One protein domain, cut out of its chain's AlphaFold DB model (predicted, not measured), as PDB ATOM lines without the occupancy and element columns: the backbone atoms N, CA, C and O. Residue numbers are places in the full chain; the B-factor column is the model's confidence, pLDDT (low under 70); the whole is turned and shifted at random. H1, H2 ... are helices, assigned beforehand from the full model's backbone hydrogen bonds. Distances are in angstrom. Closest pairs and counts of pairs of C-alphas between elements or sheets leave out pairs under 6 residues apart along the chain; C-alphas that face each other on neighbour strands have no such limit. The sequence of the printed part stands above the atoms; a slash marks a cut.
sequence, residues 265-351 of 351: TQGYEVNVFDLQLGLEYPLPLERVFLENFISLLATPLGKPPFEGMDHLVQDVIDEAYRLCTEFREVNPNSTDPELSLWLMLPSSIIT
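This is residues 265 to 351 of the 351 residues of an uncharacterized protein of Acetobacter ascendens (UniProt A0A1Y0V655). One long helix, H2, makes the longest axis, and the shorter helix H1 packs on its first part at a steep slant, the two making a loose V. Two long stretches without a named element, residues 265 to 283 and 331 to 351, make up much of the rest; the second folds back from the far end of H2, and what sticks out is residues 327 to 338, of which 327 to 330 belong to H2, and residues 346 to 351. The printed part has 87 residues, with two named helices in the order H1, H2 and no named strand; the class is all helix, though only 37 residues are in named elements. The whole is loose, with a radius of gyration of the C-alphas of 15.1 A, and only just elongated, spanning 48 by 32 by 19 A.

H2, residues 309 to 330, touches H1, residues 284 to 298; the closest C-alphas are those of Glu 291 and Val 313, 6.1 A apart. H1 touches H2 with residues 290 to 295 alone, and H2 touches H1 with residues 309 to 317 alone. Their lines stand at a steep tilt of 60 degrees, and they run opposite ways. Every O i to N i+4 pair is within hydrogen-bond range in H1, and 15 of 18 are in H2.

H2 runs 31.9 A from C-alpha 309 at (135.245, 148.084, 142.283) to C-alpha 330 at (119.349, 121.986, 151.466). H1 begins with C-alpha 284 at (143.746, 132.926, 150.561) and is 21.0 A long from first to last C-alpha.

The two C-alphas farthest apart are those of Gly 302 and Asn 333, 48.0 A. The printed part has no cut, and the link from H1 to H2, 10 residues, is short. The mean pLDDT of the printed part is 74.2, and residues 326 to 351 are under 70.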
ATOM      1  N   THR A 265     134.477 124.114 122.057       89.38
ATOM      2  CA  THR A 265     133.427 123.090 122.038       89.38
ATOM      3  C   THR A 265     133.175 122.599 123.452       89.38
ATOM      4  O   THR A 265     134.060 122.706 124.301       89.38
ATOM      5  N   GLN A 266     132.009 121.993 123.663       87.12
ATOM      6  CA  GLN A 266     131.652 121.420 124.953       87.12
ATOM      7  C   GLN A 266     132.673 120.370 125.422       87.12
ATOM      8  O   GLN A 266     133.163 119.573 124.618       87.12
ATOM      9  N   GLY A 267     133.001 120.391 126.712       85.25
ATOM     10  CA  GLY A 267     133.972 119.519 127.379       85.25
ATOM     11  C   GLY A 267     135.383 120.100 127.548       85.25
ATOM     12  O   GLY A 267     136.241 119.418 128.104       85.25
ATOM     13  N   TYR A 268     135.649 121.321 127.073       85.12
ATOM     14  CA  TYR A 268     136.938 122.024 127.243       85.12
ATOM     15  C   TYR A 268     136.826 123.276 128.111       85.12
ATOM     16  O   TYR A 268     137.760 124.075 128.196       85.12
ATOM     17  N   GLU A 269     135.672 123.491 128.717       86.19
ATOM     18  CA  GLU A 269     135.448 124.619 129.585       86.19
ATOM     19  C   GLU A 269     136.114 124.412 130.950       86.19
ATOM     20  O   GLU A 269     136.202 123.299 131.463       86.19
ATOM     21  N   VAL A 270     136.589 125.506 131.540       85.62
ATOM     22  CA  VAL A 270     137.219 125.514 132.863       85.62
ATOM     23  C   VAL A 270     136.566 126.619 133.672       85.62
ATOM     24  O   VAL A 270     136.526 127.767 133.221       85.62
ATOM     25  N   ASN A 271     136.069 126.283 134.858       88.44
ATOM     26  CA  ASN A 271     135.558 127.266 135.795       88.44
ATOM     27  C   ASN A 271     136.693 127.726 136.716       88.44
ATOM     28  O   ASN A 271     137.268 126.942 137.465       88.44
ATOM     29  N   VAL A 272     137.022 129.016 136.666       89.81
ATOM     30  CA  VAL A 272     138.085 129.589 137.506       89.81
ATOM     31  C   VAL A 272     137.717 129.623 138.993       89.81
ATOM     32  O   VAL A 272     138.619 129.734 139.814       89.81
ATOM     33  N   PHE A 273     136.426 129.502 139.330       90.62
ATOM     34  CA  PHE A 273     135.908 129.408 140.702       90.62
ATOM     35  C   PHE A 273     135.892 127.971 141.247       90.62
ATOM     36  O   PHE A 273     135.390 127.738 142.345       90.62
ATOM     37  N   ASP A 274     136.392 126.990 140.490       88.69
ATOM     38  CA  ASP A 274     136.473 125.622 140.992       88.69
ATOM     39  C   ASP A 274     137.461 125.525 142.160       88.69
ATOM     40  O   ASP A 274     138.569 126.062 142.130       88.69
ATOM     41  N   LEU A 275     137.043 124.793 143.191       88.88
ATOM     42  CA  LEU A 275     137.808 124.586 144.412       88.88
ATOM     43  C   LEU A 275     138.647 123.315 144.344       88.88
ATOM     44  O   LEU A 275     138.302 122.337 143.675       88.88
ATOM     45  N   GLN A 276     139.730 123.297 145.123       86.94
ATOM     46  CA  GLN A 276     140.453 122.056 145.379       86.94
ATOM     47  C   GLN A 276     139.548 121.040 146.089       86.94
ATOM     48  O   GLN A 276     138.630 121.391 146.834       86.94
ATOM     49  N   LEU A 277     139.829 119.753 145.870       85.75
ATOM     50  CA  LEU A 277     139.030 118.669 146.428       85.75
ATOM     51  C   LEU A 277     138.949 118.769 147.961       85.75
ATOM     52  O   LEU A 277     139.970 118.773 148.644       85.75
ATOM     53  N   GLY A 278     137.721 118.778 148.484       87.06
ATOM     54  CA  GLY A 278     137.451 118.821 149.923       87.06
ATOM     55  C   GLY A 278     137.376 120.226 150.524       87.06
ATOM     56  O   GLY A 278     137.196 120.332 151.732       87.06
ATOM     57  N   LEU A 279     137.497 121.285 149.716       88.88
ATOM     58  CA  LEU A 279     137.281 122.658 150.164       88.88
ATOM     59  C   LEU A 279     135.863 123.143 149.842       88.88
ATOM     60  O   LEU A 279     135.294 122.810 148.803       88.88
ATOM     61  N   GLU A 280     135.327 123.968 150.739       88.31
ATOM     62  CA  GLU A 280     134.063 124.705 150.563       88.31
ATOM     63  C   GLU A 280     134.297 126.175 150.185       88.31
ATOM     64  O   GLU A 280     133.418 126.819 149.621       88.31
ATOM     65  N   TYR A 281     135.499 126.688 150.456       91.81
ATOM     66  CA  TYR A 281     135.928 128.056 150.171       91.81
ATOM     67  C   TYR A 281     137.357 128.061 149.606       91.81
ATOM     68  O   TYR A 281     138.135 127.153 149.924       91.81
ATOM     69  N   PRO A 282     137.731 129.066 148.793       93.12
ATOM     70  CA  PRO A 282     139.059 129.142 148.192       93.12
ATOM     71  C   PRO A 282     140.133 129.404 149.248       93.12
ATOM     72  O   PRO A 282     139.898 130.057 150.269       93.12
ATOM     73  N   LEU A 283     141.357 128.956 148.976       94.56
ATOM     74  CA  LEU A 283     142.509 129.337 149.788       94.56
ATOM     75  C   LEU A 283     142.795 130.844 149.650       94.56
ATOM     76  O   LEU A 283     142.490 131.434 148.612       94.56
ATOM     77  N   PRO A 284     143.470 131.488 150.625       94.38
ATOM     78  CA  PRO A 284     143.746 132.926 150.561       94.38
ATOM     79  C   PRO A 284     144.432 133.382 149.263       94.38
ATOM     80  O   PRO A 284     144.094 134.429 148.719       94.38
ATOM     81  N   LEU A 285     145.362 132.585 148.728       92.62
ATOM     82  CA  LEU A 285     146.044 132.901 147.468       92.62
ATOM     83  C   LEU A 285     145.114 132.767 146.248       92.62
ATOM     84  O   LEU A 285     145.205 133.562 145.316       92.62
ATOM     85  N   GLU A 286     144.223 131.775 146.253       92.56
ATOM     86  CA  GLU A 286     143.235 131.551 145.188       92.56
ATOM     87  C   GLU A 286     142.186 132.661 145.186       92.56
ATOM     88  O   GLU A 286     141.823 133.168 144.129       92.56
ATOM     89  N   ARG A 287     141.775 133.112 146.376       93.81
ATOM     90  CA  ARG A 287     140.903 134.273 146.535       93.81
ATOM     91  C   ARG A 287     141.536 135.529 145.935       93.81
ATOM     92  O   ARG A 287     140.924 136.176 145.093       93.81
ATOM     93  N   VAL A 288     142.790 135.823 146.284       94.75
ATOM     94  CA  VAL A 288     143.531 136.959 145.706       94.75
ATOM     95  C   VAL A 288     143.678 136.818 144.186       94.75
ATOM     96  O   VAL A 288     143.610 137.810 143.459       94.75
ATOM     97  N   PHE A 289     143.871 135.602 143.669       94.25
ATOM     98  CA  PHE A 289     143.879 135.358 142.226       94.25
ATOM     99  C   PHE A 289     142.532 135.714 141.579       94.25
ATOM    100  O   PHE A 289     142.524 136.435 140.580       94.25
ATOM    101  N   LEU A 290     141.414 135.263 142.155       94.44
ATOM    102  CA  LEU A 290     140.068 135.560 141.661       94.44
ATOM    103  C   LEU A 290     139.775 137.058 141.684       94.44
ATOM    104  O   LEU A 290     139.331 137.603 140.677       94.44
ATOM    105  N   GLU A 291     140.094 137.738 142.784       93.00
ATOM    106  CA  GLU A 291     139.925 139.188 142.913       93.00
ATOM    107  C   GLU A 291     140.676 139.936 141.808       93.00
ATOM    108  O   GLU A 291     140.101 140.776 141.115       93.00
ATOM    109  N   ASN A 292     141.944 139.584 141.576       91.69
ATOM    110  CA  ASN A 292     142.745 140.185 140.512       91.69
ATOM    111  C   ASN A 292     142.190 139.863 139.120       91.69
ATOM    112  O   ASN A 292     142.137 140.740 138.258       91.69
ATOM    113  N   PHE A 293     141.772 138.619 138.886       92.44
ATOM    114  CA  PHE A 293     141.236 138.181 137.600       92.44
ATOM    115  C   PHE A 293     139.935 138.913 137.251       92.44
ATOM    116  O   PHE A 293     139.825 139.487 136.166       92.44
ATOM    117  N   ILE A 294     138.977 138.960 138.177       91.31
ATOM    118  CA  ILE A 294     137.708 139.666 137.974       91.31
ATOM    119  C   ILE A 294     137.943 141.174 137.854       91.31
ATOM    120  O   ILE A 294     137.374 141.805 136.966       91.31
ATOM    121  N   SER A 295     138.839 141.748 138.662       89.94
ATOM    122  CA  SER A 295     139.200 143.168 138.555       89.94
ATOM    123  C   SER A 295     139.772 143.515 137.179       89.94
ATOM    124  O   SER A 295     139.423 144.549 136.607       89.94
ATOM    125  N   LEU A 296     140.604 142.641 136.603       89.25
ATOM    126  CA  LEU A 296     141.120 142.811 135.243       89.25
ATOM    127  C   LEU A 296     140.007 142.748 134.191       89.25
ATOM    128  O   LEU A 296     140.027 143.544 133.256       89.25
ATOM    129  N   LEU A 297     139.033 141.846 134.345       88.75
ATOM    130  CA  LEU A 297     137.884 141.749 133.437       88.75
ATOM    131  C   LEU A 297     136.947 142.960 133.538       88.75
ATOM    132  O   LEU A 297     136.398 143.398 132.529       88.75
ATOM    133  N   ALA A 298     136.769 143.504 134.742       87.31
ATOM    134  CA  ALA A 298     135.918 144.663 134.998       87.31
ATOM    135  C   ALA A 298     136.581 145.999 134.613       87.31
ATOM    136  O   ALA A 298     135.890 147.004 134.432       87.31
ATOM    137  N   THR A 299     137.913 146.034 134.480       87.69
ATOM    138  CA  THR A 299     138.660 147.251 134.144       87.69
ATOM    139  C   THR A 299     138.628 147.522 132.634       87.69
ATOM    140  O   THR A 299     139.125 146.711 131.850       87.69
ATOM    141  N   PRO A 300     138.111 148.680 132.177       85.62
ATOM    142  CA  PRO A 300     138.113 149.012 130.758       85.62
ATOM    143  C   PRO A 300     139.535 149.176 130.204       85.62
ATOM    144  O   PRO A 300     140.398 149.786 130.837       85.62
ATOM    145  N   LEU A 301     139.762 148.715 128.971       86.94
ATOM    146  CA  LEU A 301     141.058 148.838 128.295       86.94
ATOM    147  C   LEU A 301     141.543 150.300 128.249       86.94
ATOM    148  O   LEU A 301     140.849 151.187 127.750       86.94
ATOM    149  N   GLY A 302     142.760 150.540 128.747       85.19
ATOM    150  CA  GLY A 302     143.414 151.854 128.717       85.19
ATOM    151  C   GLY A 302     142.875 152.881 129.720       85.19
ATOM    152  O   GLY A 302     143.255 154.049 129.638       85.19
ATOM    153  N   LYS A 303     142.006 152.480 130.655       85.94
ATOM    154  CA  LYS A 303     141.489 153.333 131.735       85.94
ATOM    155  C   LYS A 303     141.874 152.765 133.105       85.94
ATOM    156  O   LYS A 303     142.126 151.565 133.206       85.94
ATOM    157  N   PRO A 304     141.945 153.603 134.155       83.75
ATOM    158  CA  PRO A 304     142.092 153.094 135.512       83.75
ATOM    159  C   PRO A 304     140.858 152.265 135.924       83.75
ATOM    160  O   PRO A 304     139.776 152.473 135.361       83.75
ATOM    161  N   PRO A 305     141.004 151.358 136.908       81.62
ATOM    162  CA  PRO A 305     139.874 150.669 137.527       81.62
ATOM    163  C   PRO A 305     138.838 151.660 138.072       81.62
ATOM    164  O   PRO A 305     139.179 152.780 138.458       81.62
ATOM    165  N   PHE A 306     137.570 151.248 138.110       82.94
ATOM    166  CA  PHE A 306     136.512 152.044 138.733       82.94
ATOM    167  C   PHE A 306     136.725 152.135 140.252       82.94
ATOM    168  O   PHE A 306     137.145 151.167 140.885       82.94
ATOM    169  N   GLU A 307     136.420 153.293 140.836       83.69
ATOM    170  CA  GLU A 307     136.513 153.511 142.283       83.69
ATOM    171  C   GLU A 307     135.531 152.593 143.035       83.69
ATOM    172  O   GLU A 307     134.365 152.491 142.653       83.69
ATOM    173  N   GLY A 308     136.010 151.895 144.071       82.75
ATOM    174  CA  GLY A 308     135.218 150.949 144.872       82.75
ATOM    175  C   GLY A 308     134.909 149.605 144.198       82.75
ATOM    176  O   GLY A 308     134.179 148.789 144.763       82.75
ATOM    177  N   MET A 309     135.436 149.357 142.992       86.50
ATOM    178  CA  MET A 309     135.245 148.084 142.283       86.50
ATOM    179  C   MET A 309     135.925 146.912 142.995       86.50
ATOM    180  O   MET A 309     135.431 145.796 142.944       86.50
ATOM    181  N   ASP A 310     137.035 147.166 143.674       86.25
ATOM    182  CA  ASP A 310     137.756 146.202 144.501       86.25
ATOM    183  C   ASP A 310     136.872 145.599 145.601       86.25
ATOM    184  O   ASP A 310     136.786 144.376 145.715       86.25
ATOM    185  N   HIS A 311     136.150 146.440 146.344       89.38
ATOM    186  CA  HIS A 311     135.208 145.983 147.369       89.38
ATOM    187  C   HIS A 311     134.043 145.195 146.770       89.38
ATOM    188  O   HIS A 311     133.704 144.123 147.262       89.38
ATOM    189  N   LEU A 312     133.476 145.676 145.660       90.81
ATOM    190  CA  LEU A 312     132.393 144.964 144.983       90.81
ATOM    191  C   LEU A 312     132.842 143.584 144.481       90.81
ATOM    192  O   LEU A 312     132.101 142.614 144.604       90.81
ATOM    193  N   VAL A 313     134.050 143.479 143.921       92.19
ATOM    194  CA  VAL A 313     134.615 142.204 143.466       92.19
ATOM    195  C   VAL A 313     134.793 141.238 144.637       92.19
ATOM    196  O   VAL A 313     134.442 140.067 144.502       92.19
ATOM    197  N   GLN A 314     135.285 141.718 145.780       92.44
ATOM    198  CA  GLN A 314     135.415 140.913 146.998       92.44
ATOM    199  C   GLN A 314     134.061 140.384 147.478       92.44
ATOM    200  O   GLN A 314     133.922 139.174 147.662       92.44
ATOM    201  N   ASP A 315     133.064 141.262 147.600       93.00
ATOM    202  CA  ASP A 315     131.719 140.901 148.059       93.00
ATOM    203  C   ASP A 315     131.049 139.892 147.114       93.00
ATOM    204  O   ASP A 315     130.436 138.923 147.558       93.00
ATOM    205  N   VAL A 316     131.197 140.076 145.796       92.69
ATOM    206  CA  VAL A 316     130.636 139.162 144.787       92.69
ATOM    207  C   VAL A 316     131.291 137.784 144.849       92.69
ATOM    208  O   VAL A 316     130.594 136.779 144.712       92.69
ATOM    209  N   ILE A 317     132.611 137.715 145.042       93.12
ATOM    210  CA  ILE A 317     133.319 136.435 145.175       93.12
ATOM    211  C   ILE A 317     132.851 135.703 146.436       93.12
ATOM    212  O   ILE A 317     132.522 134.519 146.360       93.12
ATOM    213  N   ASP A 318     132.782 136.399 147.572       92.00
ATOM    214  CA  ASP A 318     132.355 135.810 148.845       92.00
ATOM    215  C   ASP A 318     130.906 135.306 148.762       92.00
ATOM    216  O   ASP A 318     130.608 134.175 149.163       92.00
ATOM    217  N   GLU A 319     130.017 136.099 148.162       92.19
ATOM    218  CA  GLU A 319     128.614 135.739 147.973       92.19
ATOM    219  C   GLU A 319     128.436 134.559 147.005       92.19
ATOM    220  O   GLU A 319     127.611 133.677 147.251       92.19
ATOM    221  N   ALA A 320     129.239 134.481 145.938       91.31
ATOM    222  CA  ALA A 320     129.199 133.363 144.996       91.31
ATOM    223  C   ALA A 320     129.515 132.023 145.681       91.31
ATOM    224  O   ALA A 320     128.798 131.040 145.470       91.31
ATOM    225  N   TYR A 321     130.544 131.980 146.535       91.81
ATOM    226  CA  TYR A 321     130.860 130.776 147.309       91.81
ATOM    227  C   TYR A 321     129.798 130.481 148.369       91.81
ATOM    228  O   TYR A 321     129.387 129.329 148.501       91.81
ATOM    229  N   ARG A 322     129.292 131.503 149.075       89.69
ATOM    230  CA  ARG A 322     128.220 131.337 150.071       89.69
ATOM    231  C   ARG A 322     126.987 130.660 149.467       89.69
ATOM    232  O   ARG A 322     126.509 129.669 150.015       89.69
ATOM    233  N   LEU A 323     126.520 131.142 148.313       87.75
ATOM    234  CA  LEU A 323     125.362 130.577 147.614       87.75
ATOM    235  C   LEU A 323     125.590 129.119 147.193       87.75
ATOM    236  O   LEU A 323     124.686 128.298 147.327       87.75
ATOM    237  N   CYS A 324     126.789 128.774 146.715       81.56
ATOM    238  CA  CYS A 324     127.100 127.412 146.271       81.56
ATOM    239  C   CYS A 324     127.234 126.412 147.433       81.56
ATOM    240  O   CYS A 324     126.922 125.229 147.265       81.56
ATOM    241  N   THR A 325     127.680 126.869 148.604       81.25
ATOM    242  CA  THR A 325     127.827 126.029 149.801       81.25
ATOM    243  C   THR A 325     126.486 125.823 150.510       81.25
ATOM    244  O   THR A 325     126.126 124.687 150.808       81.25
ATOM    245  N   GLU A 326     125.678 126.874 150.685       68.75
ATOM    246  CA  GLU A 326     124.357 126.769 151.331       68.75
ATOM    247  C   GLU A 326     123.357 125.938 150.508       68.75
ATOM    248  O   GLU A 326     122.560 125.183 151.066       68.75
ATOM    249  N   PHE A 327     123.414 125.996 149.171       55.56
ATOM    250  CA  PHE A 327     122.533 125.192 148.314       55.56
ATOM    251  C   PHE A 327     122.825 123.683 148.411       55.56
ATOM    252  O   PHE A 327     121.922 122.861 148.236       55.56
ATOM    253  N   ARG A 328     124.069 123.298 148.739       53.09
ATOM    254  CA  ARG A 328     124.470 121.896 148.949       53.09
ATOM    255  C   ARG A 328     123.880 121.283 150.218       53.09
ATOM    256  O   ARG A 328     123.644 120.077 150.232       53.09
ATOM    257  N   GLU A 329     123.612 122.074 151.255       49.16
ATOM    258  CA  GLU A 329     123.033 121.567 152.509       49.16
ATOM    259  C   GLU A 329     121.521 121.304 152.412       49.16
ATOM    260  O   GLU A 329     120.982 120.490 153.163       49.16
ATOM    261  N   VAL A 330     120.822 121.953 151.475       48.38
ATOM    262  CA  VAL A 330     119.349 121.986 151.466       48.38
ATOM    263  C   VAL A 330     118.707 120.915 150.569       48.38
ATOM    264  O   VAL A 330     117.527 120.618 150.758       48.38
ATOM    265  N   ASN A 331     119.421 120.271 149.631       43.09
ATOM    266  CA  ASN A 331     118.765 119.297 148.744       43.09
ATOM    267  C   ASN A 331     119.645 118.133 148.233       43.09
ATOM    268  O   ASN A 331     120.336 118.271 147.226       43.09
ATOM    269  N   PRO A 332     119.553 116.931 148.839       45.00
ATOM    270  CA  PRO A 332     120.254 115.738 148.352       45.00
ATOM    271  C   PRO A 332     119.676 115.133 147.056       45.00
ATOM    272  O   PRO A 332     120.298 114.240 146.491       45.00
ATOM    273  N   ASN A 333     118.488 115.568 146.601       41.94
ATOM    274  CA  ASN A 333     117.724 114.908 145.528       41.94
ATOM    275  C   ASN A 333     117.268 115.832 144.378       41.94
ATOM    276  O   ASN A 333     116.530 115.372 143.505       41.94
ATOM    277  N   SER A 334     117.680 117.103 144.313       43.72
ATOM    278  CA  SER A 334     117.412 117.923 143.120       43.72
ATOM    279  C   SER A 334     118.468 117.682 142.047       43.72
ATOM    280  O   SER A 334     119.554 118.255 142.075       43.72
ATOM    281  N   THR A 335     118.125 116.855 141.066       40.84
ATOM    282  CA  THR A 335     118.767 116.847 139.750       40.84
ATOM    283  C   THR A 335     118.311 118.074 138.960       40.84
ATOM    284  O   THR A 335     117.485 117.942 138.059       40.84
ATOM    285  N   ASP A 336     118.805 119.259 139.317       38.78
ATOM    286  CA  ASP A 336     118.661 120.448 138.473       38.78
ATOM    287  C   ASP A 336     120.040 120.804 137.886       38.78
ATOM    288  O   ASP A 336     120.930 121.208 138.641       38.78
ATOM    289  N   PRO A 337     120.299 120.573 136.583       38.00
ATOM    290  CA  PRO A 337     121.647 120.679 136.015       38.00
ATOM    291  C   PRO A 337     122.142 122.114 135.762       38.00
ATOM    292  O   PRO A 337     123.241 122.275 135.238       38.00
ATOM    293  N   GLU A 338     121.360 123.157 136.060       38.44
ATOM    294  CA  GLU A 338     121.546 124.485 135.441       38.44
ATOM    295  C   GLU A 338     122.166 125.592 136.312       38.44
ATOM    296  O   GLU A 338     122.254 126.734 135.868       38.44
ATOM    297  N   LEU A 339     122.695 125.290 137.499       38.62
ATOM    298  CA  LEU A 339     123.422 126.280 138.317       38.62
ATOM    299  C   LEU A 339     124.885 125.894 138.562       38.62
ATOM    300  O   LEU A 339     125.425 126.036 139.653       38.62
ATOM    301  N   SER A 340     125.575 125.448 137.514       36.91
ATOM    302  CA  SER A 340     127.009 125.729 137.410       36.91
ATOM    303  C   SER A 340     127.154 127.222 137.125       36.91
ATOM    304  O   SER A 340     126.588 127.690 136.135       36.91
ATOM    305  N   LEU A 341     127.875 127.960 137.973       39.66
ATOM    306  CA  LEU A 341     128.192 129.380 137.796       39.66
ATOM    307  C   LEU A 341     129.089 129.567 136.555       39.66
ATOM    308  O   LEU A 341     130.270 129.888 136.642       39.66
ATOM    309  N   TRP A 342     128.529 129.353 135.366       35.00
ATOM    310  CA  TRP A 342     129.055 129.914 134.142       35.00
ATOM    311  C   TRP A 342     128.864 131.412 134.293       35.00
ATOM    312  O   TRP A 342     127.760 131.927 134.115       35.00
ATOM    313  N   LEU A 343     129.934 132.136 134.613       36.53
ATOM    314  CA  LEU A 343     130.035 133.510 134.152       36.53
ATOM    315  C   LEU A 343     129.863 133.443 132.631       36.53
ATOM    316  O   LEU A 343     130.817 133.176 131.900       36.53
ATOM    317  N   MET A 344     128.623 133.611 132.160       29.72
ATOM    318  CA  MET A 344     128.317 133.888 130.767       29.72
ATOM    319  C   MET A 344     128.960 135.235 130.465       29.72
ATOM    320  O   MET A 344     128.318 136.281 130.511       29.72
ATOM    321  N   LEU A 345     130.262 135.219 130.177       32.00
ATOM    322  CA  LEU A 345     130.866 136.269 129.388       32.00
ATOM    323  C   LEU A 345     130.097 136.242 128.067       32.00
ATOM    324  O   LEU A 345     130.126 135.215 127.378       32.00
ATOM    325  N   PRO A 346     129.342 137.302 127.734       25.83
ATOM    326  CA  PRO A 346     128.571 137.314 126.512       25.83
ATOM    327  C   PRO A 346     129.520 137.041 125.347       25.83
ATOM    328  O   PRO A 346     130.636 137.568 125.286       25.83
ATOM    329  N   SER A 347     129.061 136.210 124.415       29.83
ATOM    330  CA  SER A 347     129.781 135.740 123.225       29.83
ATOM    331  C   SER A 347     130.344 136.865 122.336       29.83
ATOM    332  O   SER A 347     131.015 136.591 121.348       29.83
ATOM    333  N   SER A 348     130.077 138.127 122.679       29.02
ATOM    334  CA  SER A 348     130.564 139.354 122.057       29.02
ATOM    335  C   SER A 348     131.943 139.833 122.539       29.02
ATOM    336  O   SER A 348     132.455 140.791 121.969       29.02
ATOM    337  N   ILE A 349     132.564 139.209 123.553       31.14
ATOM    338  CA  ILE A 349     133.902 139.613 124.051       31.14
ATOM    339  C   ILE A 349     135.043 138.752 123.458       31.14
ATOM    340  O   ILE A 349     136.213 139.104 123.572       31.14
ATOM    341  N   ILE A 350     134.729 137.662 122.741       29.03
ATOM    342  CA  ILE A 350     135.721 136.802 122.055       29.03
ATOM    343  C   ILE A 350     135.542 136.843 120.525       29.03
ATOM    344  O   ILE A 350     135.516 135.800 119.859       29.03
ATOM    345  N   THR A 351     135.430 138.054 119.978       29.05
ATOM    346  CA  THR A 351     135.636 138.333 118.545       29.05
ATOM    347  C   THR A 351     136.934 139.071 118.317       29.05
ATOM    348  O   THR A 351     137.171 140.056 119.052       29.05
TER     349      THR A 351